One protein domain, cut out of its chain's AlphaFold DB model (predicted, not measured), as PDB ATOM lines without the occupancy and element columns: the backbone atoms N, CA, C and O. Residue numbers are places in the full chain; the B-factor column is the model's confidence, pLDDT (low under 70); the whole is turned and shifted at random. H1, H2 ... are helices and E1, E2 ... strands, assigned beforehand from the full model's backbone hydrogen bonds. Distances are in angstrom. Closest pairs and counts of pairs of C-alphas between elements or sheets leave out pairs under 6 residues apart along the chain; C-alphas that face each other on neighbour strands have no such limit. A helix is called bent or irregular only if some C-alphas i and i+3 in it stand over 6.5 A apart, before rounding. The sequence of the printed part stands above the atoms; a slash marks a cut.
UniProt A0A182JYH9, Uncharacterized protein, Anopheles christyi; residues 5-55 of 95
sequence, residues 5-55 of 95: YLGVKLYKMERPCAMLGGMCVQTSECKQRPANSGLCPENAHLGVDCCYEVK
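This is residues 5 to 55 of the 95 residues of an uncharacterized protein of Anopheles christyi (UniProt A0A182JYH9). A short pair of antiparallel strands, E1 and E3, makes the core of a small rounded domain, with the short helices H1 and H2 at separate places round it and the little strand E2 near the last residue of E3. Much of the rest is loop, with residues 5 to 14 passing outside this core before H1. The printed part has 51 residues, with two named helices and three named strands in the order H1, E1, E2, H2, E3; the class is mixed, with 21 residues, under half, in named elements. The whole is compact, with a radius of gyration of the C-alphas of 9.2 A and spans of 23 by 20 by 16 A.

E1, residues 23 to 26, begins with C-alpha 23 at (28.916, 15.675, 33.895) and is 9.8 A long. E3, residues 48 to 51, is 9.2 A long and ends with C-alpha 51 at (25.911, 18.965, 31.199). E2, residues 30 to 32, is 5.8 A long. H2, residues 41 to 46, is 9.8 A long and irregular, with C-alphas 42 and 45 7.7 A apart. H1, residues 15 to 18, is 5.0 A long and begins with C-alpha 15 at (23.876, 8.884, 39.289).

E1 and E3 are antiparallel neighbours at 134 degrees, with N 23 and O 51 2.8 A apart and N 49 and O 25 3.1 A apart, both within hydrogen-bond range. E2 pairs with no named strand, but its residues 30 to 32 pair antiparallel with residues 53 to 54. The closest C-alphas of E2 and E3 are those of Cys 30 and Cys 51, 5.8 A apart. For H1 and E3 they are those of Cys 17 and Cys 50, at 5.5 A, and for H2 and E1 those of Leu 46 and Gln 26, at 7.5 A. H1 and H2 are apart. H2 has 0 of 2 O i to N i+4 pairs within hydrogen-bond range but 2 of 3 O i to N i+3 pairs; H1 is too short for an O i to N i+4 pair.

The two C-alphas farthest apart, those of Gly 7 and Asn 36, are 24.8 A apart. The printed part has no cut, and no link between its named elements is long. The mean pLDDT of the printed part is 94.3, and no printed residue is under 70.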
ATOM      1  N   TYR A   5      37.915  19.241  33.247       87.12
ATOM      2  CA  TYR A   5      37.792  18.881  31.840       87.12
ATOM      3  C   TYR A   5      37.712  20.158  31.015       87.12
ATOM      4  O   TYR A   5      36.846  20.990  31.269       87.12
ATOM      5  N   LEU A   6      38.644  20.343  30.074       89.31
ATOM      6  CA  LEU A   6      38.752  21.570  29.273       89.31
ATOM      7  C   LEU A   6      38.757  22.841  30.148       89.31
ATOM      8  O   LEU A   6      38.094  23.836  29.853       89.31
ATOM      9  N   GLY A   7      39.483  22.785  31.269       87.62
ATOM     10  CA  GLY A   7      39.598  23.890  32.227       87.62
ATOM     11  C   GLY A   7      38.355  24.136  33.084       87.62
ATOM     12  O   GLY A   7      38.399  24.996  33.959       87.62
ATOM     13  N   VAL A   8      37.278  23.375  32.883       90.62
ATOM     14  CA  VAL A   8      36.047  23.453  33.674       90.62
ATOM     15  C   VAL A   8      36.135  22.519  34.870       90.62
ATOM     16  O   VAL A   8      36.540  21.357  34.755       90.62
ATOM     17  N   LYS A   9      35.750  23.025  36.043       92.69
ATOM     18  CA  LYS A   9      35.736  22.247  37.282       92.69
ATOM     19  C   LYS A   9      34.611  21.214  37.233       92.69
ATOM     20  O   LYS A   9      33.439  21.572  37.142       92.69
ATOM     21  N   LEU A  10      34.962  19.940  37.406       93.56
ATOM     22  CA  LEU A  10      33.975  18.881  37.574       93.56
ATOM     23  C   LEU A  10      33.599  18.736  39.051       93.56
ATOM     24  O   LEU A  10      34.457  18.701  39.940       93.56
ATOM     25  N   TYR A  11      32.299  18.661  39.310       94.56
ATOM     26  CA  TYR A  11      31.745  18.333  40.618       94.56
ATOM     27  C   TYR A  11      31.588  16.819  40.747       94.56
ATOM     28  O   TYR A  11      31.784  16.072  39.785       94.56
ATOM     29  N   LYS A  12      31.268  16.354  41.959       93.00
ATOM     30  CA  LYS A  12      30.990  14.937  42.194       93.00
ATOM     31  C   LYS A  12      29.934  14.482  41.190       93.00
ATOM     32  O   LYS A  12      28.873  15.089  41.088       93.00
ATOM     33  N   MET A  13      30.260  13.436  40.441       91.81
ATOM     34  CA  MET A  13      29.331  12.861  39.488       91.81
ATOM     35  C   MET A  13      28.178  12.202  40.243       91.81
ATOM     36  O   MET A  13      28.404  11.374  41.128       91.81
ATOM     37  N   GLU A  14      26.951  12.547  39.874       95.00
ATOM     38  CA  GLU A  14      25.742  12.014  40.494       95.00
ATOM     39  C   GLU A  14      25.035  11.058  39.532       95.00
ATOM     40  O   GLU A  14      25.030  11.254  38.314       95.00
ATOM     41  N   ARG A  15      24.446   9.988  40.078       95.75
ATOM     42  CA  ARG A  15      23.876   8.884  39.289       95.75
ATOM     43  C   ARG A  15      22.871   9.338  38.213       95.75
ATOM     44  O   ARG A  15      22.972   8.812  37.107       95.75
ATOM     45  N   PRO A  16      21.946  10.287  38.467       95.75
ATOM     46  CA  PRO A  16      21.002  10.742  37.443       95.75
ATOM     47  C   PRO A  16      21.693  11.371  36.228       95.75
ATOM     48  O   PRO A  16      21.298  11.100  35.100       95.75
ATOM     49  N   CYS A  17      22.754  12.154  36.444       96.69
ATOM     50  CA  CYS A  17      23.535  12.751  35.363       96.69
ATOM     51  C   CYS A  17      24.434  11.725  34.651       96.69
ATOM     52  O   CYS A  17      24.475  11.678  33.421       96.69
ATOM     53  N   ALA A  18      25.099  10.851  35.414       94.56
ATOM     54  CA  ALA A  18      25.997   9.829  34.874       94.56
ATOM     55  C   ALA A  18      25.283   8.849  33.930       94.56
ATOM     56  O   ALA A  18      25.842   8.455  32.911       94.56
ATOM     57  N   MET A  19      24.036   8.482  34.244       95.00
ATOM     58  CA  MET A  19      23.218   7.596  33.404       95.00
ATOM     59  C   MET A  19      22.897   8.194  32.028       95.00
ATOM     60  O   MET A  19      22.587   7.446  31.105       95.00
ATOM     61  N   LEU A  20      22.982   9.519  31.882       94.44
ATOM     62  CA  LEU A  20      22.826  10.211  30.604       94.44
ATOM     63  C   LEU A  20      24.169  10.431  29.886       94.44
ATOM     64  O   LEU A  20      24.197  11.050  28.829       94.44
ATOM     65  N   GLY A  21      25.286   9.970  30.460       92.88
ATOM     66  CA  GLY A  21      26.630  10.249  29.951       92.88
ATOM     67  C   GLY A  21      27.079  11.700  30.158       92.88
ATOM     68  O   GLY A  21      28.011  12.146  29.496       92.88
ATOM     69  N   GLY A  22      26.409  12.449  31.039       94.69
ATOM     70  CA  GLY A  22      26.745  13.839  31.336       94.69
ATOM     71  C   GLY A  22      27.758  13.995  32.470       94.69
ATOM     72  O   GLY A  22      28.237  13.027  33.060       94.69
ATOM     73  N   MET A  23      28.048  15.252  32.798       95.44
ATOM     74  CA  MET A  23      28.916  15.675  33.895       95.44
ATOM     75  C   MET A  23      28.305  16.823  34.698       95.44
ATOM     76  O   MET A  23      27.658  17.709  34.142       95.44
ATOM     77  N   CYS A  24      28.526  16.812  36.014       96.62
ATOM     78  CA  CYS A  24      28.080  17.876  36.912       96.62
ATOM     79  C   CYS A  24      29.074  19.048  36.883       96.62
ATOM     80  O   CYS A  24      30.220  18.906  37.320       96.62
ATOM     81  N   VAL A  25      28.631  20.203  36.384       96.75
ATOM     82  CA  VAL A  25      29.424  21.444  36.235       96.75
ATOM     83  C   VAL A  25      28.578  22.659  36.608       96.75
ATOM     84  O   VAL A  25      27.356  22.539  36.732       96.75
ATOM     85  N   GLN A  26      29.178  23.845  36.765       96.25
ATOM     86  CA  GLN A  26      28.347  25.044  36.868       96.25
ATOM     87  C   GLN A  26      27.537  25.242  35.587       96.25
ATOM     88  O   GLN A  26      28.049  25.146  34.472       96.25
ATOM     89  N   THR A  27      26.260  25.578  35.746       95.12
ATOM     90  CA  THR A  27      25.339  25.809  34.623       95.12
ATOM     91  C   THR A  27      25.820  26.899  33.657       95.12
ATOM     92  O   THR A  27      25.540  26.819  32.461       95.12
ATOM     93  N   SER A  28      26.587  27.880  34.142       94.50
ATOM     94  CA  SER A  28      27.220  28.943  33.348       94.50
ATOM     95  C   SER A  28      28.296  28.418  32.381       94.50
ATOM     96  O   SER A  28      28.407  28.904  31.247       94.50
ATOM     97  N   GLU A  29      29.034  27.391  32.803       94.69
ATOM     98  CA  GLU A  29      30.111  26.725  32.062       94.69
ATOM     99  C   GLU A  29      29.576  25.679  31.072       94.69
ATOM    100  O   GLU A  29      30.323  25.161  30.244       94.69
ATOM    101  N   CYS A  30      28.276  25.376  31.106       95.38
ATOM    102  CA  CYS A  30      27.675  24.398  30.214       95.38
ATOM    103  C   CYS A  30      27.278  25.001  28.857       95.38
ATOM    104  O   CYS A  30      26.616  26.041  28.780       95.38
ATOM    105  N   LYS A  31      27.664  24.328  27.769       95.62
ATOM    106  CA  LYS A  31      27.271  24.639  26.388       95.62
ATOM    107  C   LYS A  31      25.998  23.892  25.994       95.62
ATOM    108  O   LYS A  31      25.082  24.517  25.468       95.62
ATOM    109  N   GLN A  32      25.914  22.594  26.292       95.75
ATOM    110  CA  GLN A  32      24.752  21.763  25.966       95.75
ATOM    111  C   GLN A  32      24.223  21.035  27.201       95.75
ATOM    112  O   GLN A  32      24.940  20.256  27.829       95.75
ATOM    113  N   ARG A  33      22.949  21.275  27.530       93.75
ATOM    114  CA  ARG A  33      22.262  20.692  28.691       93.75
ATOM    115  C   ARG A  33      21.219  19.650  28.270       93.75
ATOM    116  O   ARG A  33      20.643  19.787  27.188       93.75
ATOM    117  N   PRO A  34      20.945  18.642  29.115       92.94
ATOM    118  CA  PRO A  34      19.763  17.800  28.975       92.94
ATOM    119  C   PRO A  34      18.471  18.622  29.106       92.94
ATOM    120  O   PRO A  34      18.466  19.713  29.673       92.94
ATOM    121  N   ALA A  35      17.363  18.078  28.595       91.19
ATOM    122  CA  ALA A  35      16.039  18.687  28.756       91.19
ATOM    123  C   ALA A  35      15.565  18.676  30.223       91.19
ATOM    124  O   ALA A  35      14.864  19.588  30.656       91.19
ATOM    125  N   ASN A  36      15.975  17.658  30.984       90.38
ATOM    126  CA  ASN A  36      15.674  17.525  32.406       90.38
ATOM    127  C   ASN A  36      16.738  18.256  33.237       90.38
ATOM    128  O   ASN A  36      17.930  18.088  32.984       90.38
ATOM    129  N   SER A  37      16.311  19.015  34.243       92.94
ATOM    130  CA  SER A  37      17.181  19.703  35.205       92.94
ATOM    131  C   SER A  37      17.202  19.000  36.566       92.94
ATOM    132  O   SER A  37      16.433  18.070  36.815       92.94
ATOM    133  N   GLY A  38      18.089  19.448  37.459       95.00
ATOM    134  CA  GLY A  38      18.172  18.942  38.833       95.00
ATOM    135  C   GLY A  38      18.798  17.552  38.928       95.00
ATOM    136  O   GLY A  38      18.476  16.777  39.825       95.00
ATOM    137  N   LEU A  39      19.686  17.225  37.991       96.12
ATOM    138  CA  LEU A  39      20.324  15.912  37.883       96.12
ATOM    139  C   LEU A  39      21.603  15.799  38.733       96.12
ATOM    140  O   LEU A  39      22.142  14.698  38.873       96.12
ATOM    141  N   CYS A  40      22.054  16.919  39.310       96.62
ATOM    142  CA  CYS A  40      23.136  17.006  40.296       96.62
ATOM    143  C   CYS A  40      22.648  17.667  41.612       96.62
ATOM    144  O   CYS A  40      23.075  18.781  41.941       96.62
ATOM    145  N   PRO A  41      21.686  17.052  42.334       96.06
ATOM    146  CA  PRO A  41      21.046  17.651  43.507       96.06
ATOM    147  C   PRO A  41      21.997  17.984  44.662       96.06
ATOM    148  O   PRO A  41      21.771  18.993  45.332       96.06
ATOM    149  N   GLU A  42      23.064  17.210  44.901       95.50
ATOM    150  CA  GLU A  42      23.985  17.484  46.021       95.50
ATOM    151  C   GLU A  42      24.637  18.872  45.894       95.50
ATOM    152  O   GLU A  42      24.845  19.567  46.890       95.50
ATOM    153  N   ASN A  43      24.916  19.308  44.662       94.31
ATOM    154  CA  ASN A  43      25.586  20.577  44.370       94.31
ATOM    155  C   ASN A  43      24.657  21.642  43.765       94.31
ATOM    156  O   ASN A  43      25.128  22.718  43.392       94.31
ATOM    157  N   ALA A  44      23.344  21.397  43.708       94.38
ATOM    158  CA  ALA A  44      22.376  22.315  43.100       94.38
ATOM    159  C   ALA A  44      22.406  23.722  43.726       94.38
ATOM    160  O   ALA A  44      22.289  24.727  43.026       94.38
ATOM    161  N   HIS A  45      22.662  23.808  45.036       94.75
ATOM    162  CA  HIS A  45      22.812  25.070  45.771       94.75
ATOM    163  C   HIS A  45      24.001  25.933  45.302       94.75
ATOM    164  O   HIS A  45      24.045  27.126  45.591       94.75
ATOM    165  N   LEU A  46      24.953  25.355  44.562       95.12
ATOM    166  CA  LEU A  46      26.102  26.044  43.961       95.12
ATOM    167  C   LEU A  46      25.862  26.421  42.490       95.12
ATOM    168  O   LEU A  46      26.808  26.785  41.793       95.12
ATOM    169  N   GLY A  47      24.627  26.287  41.990       95.62
ATOM    170  CA  GLY A  47      24.297  26.519  40.580       95.62
ATOM    171  C   GLY A  47      24.843  25.441  39.638       95.62
ATOM    172  O   GLY A  47      25.058  25.710  38.451       95.62
ATOM    173  N   VAL A  48      25.097  24.241  40.167       97.00
ATOM    174  CA  VAL A  48      25.590  23.075  39.424       97.00
ATOM    175  C   VAL A  48      24.419  22.252  38.910       97.00
ATOM    176  O   VAL A  48      23.465  22.001  39.642       97.00
ATOM    177  N   ASP A  49      24.512  21.803  37.662       97.12
ATOM    178  CA  ASP A  49      23.582  20.832  37.088       97.12
ATOM    179  C   ASP A  49      24.296  19.972  36.032       97.12
ATOM    180  O   ASP A  49      25.489  20.152  35.758       97.12
ATOM    181  N   CYS A  50      23.576  19.015  35.455       97.31
ATOM    182  CA  CYS A  50      24.117  18.106  34.457       97.31
ATOM    183  C   CYS A  50      24.356  18.785  33.104       97.31
ATOM    184  O   CYS A  50      23.565  19.607  32.636       97.31
ATOM    185  N   CYS A  51      25.449  18.399  32.454       97.25
ATOM    186  CA  CYS A  51      25.911  18.965  31.199       97.25
ATOM    187  C   CYS A  51      26.473  17.879  30.278       97.25
ATOM    188  O   CYS A  51      27.196  17.001  30.742       97.25
ATOM    189  N   TYR A  52      26.180  17.956  28.979       95.12
ATOM    190  CA  TYR A  52      26.773  17.077  27.964       95.12
ATOM    191  C   TYR A  52      28.066  17.654  27.397       95.12
ATOM    192  O   TYR A  52      29.052  16.945  27.240       95.12
ATOM    193  N   GLU A  53      28.077  18.960  27.131       93.69
ATOM    194  CA  GLU A  53      29.220  19.646  26.538       93.69
ATOM    195  C   GLU A  53      29.510  20.926  27.316       93.69
ATOM    196  O   GLU A  53      28.624  21.766  27.481       93.69
ATOM    197  N   VAL A  54      30.745  21.091  27.788       93.62
ATOM    198  CA  VAL A  54      31.200  22.318  28.457       93.62
ATOM    199  C   VAL A  54      31.682  23.357  27.453       93.62
ATOM    200  O   VAL A  54      32.102  23.031  26.345       93.62
ATOM    201  N   LYS A  55      31.667  24.624  27.857       92.88
ATOM    202  CA  LYS A  55      32.406  25.697  27.193       92.88
ATOM    203  C   LYS A  55      33.867  25.592  27.643       92.88
ATOM    204  O   LYS A  55      34.114  25.740  28.839       92.88
TER     205      LYS A  55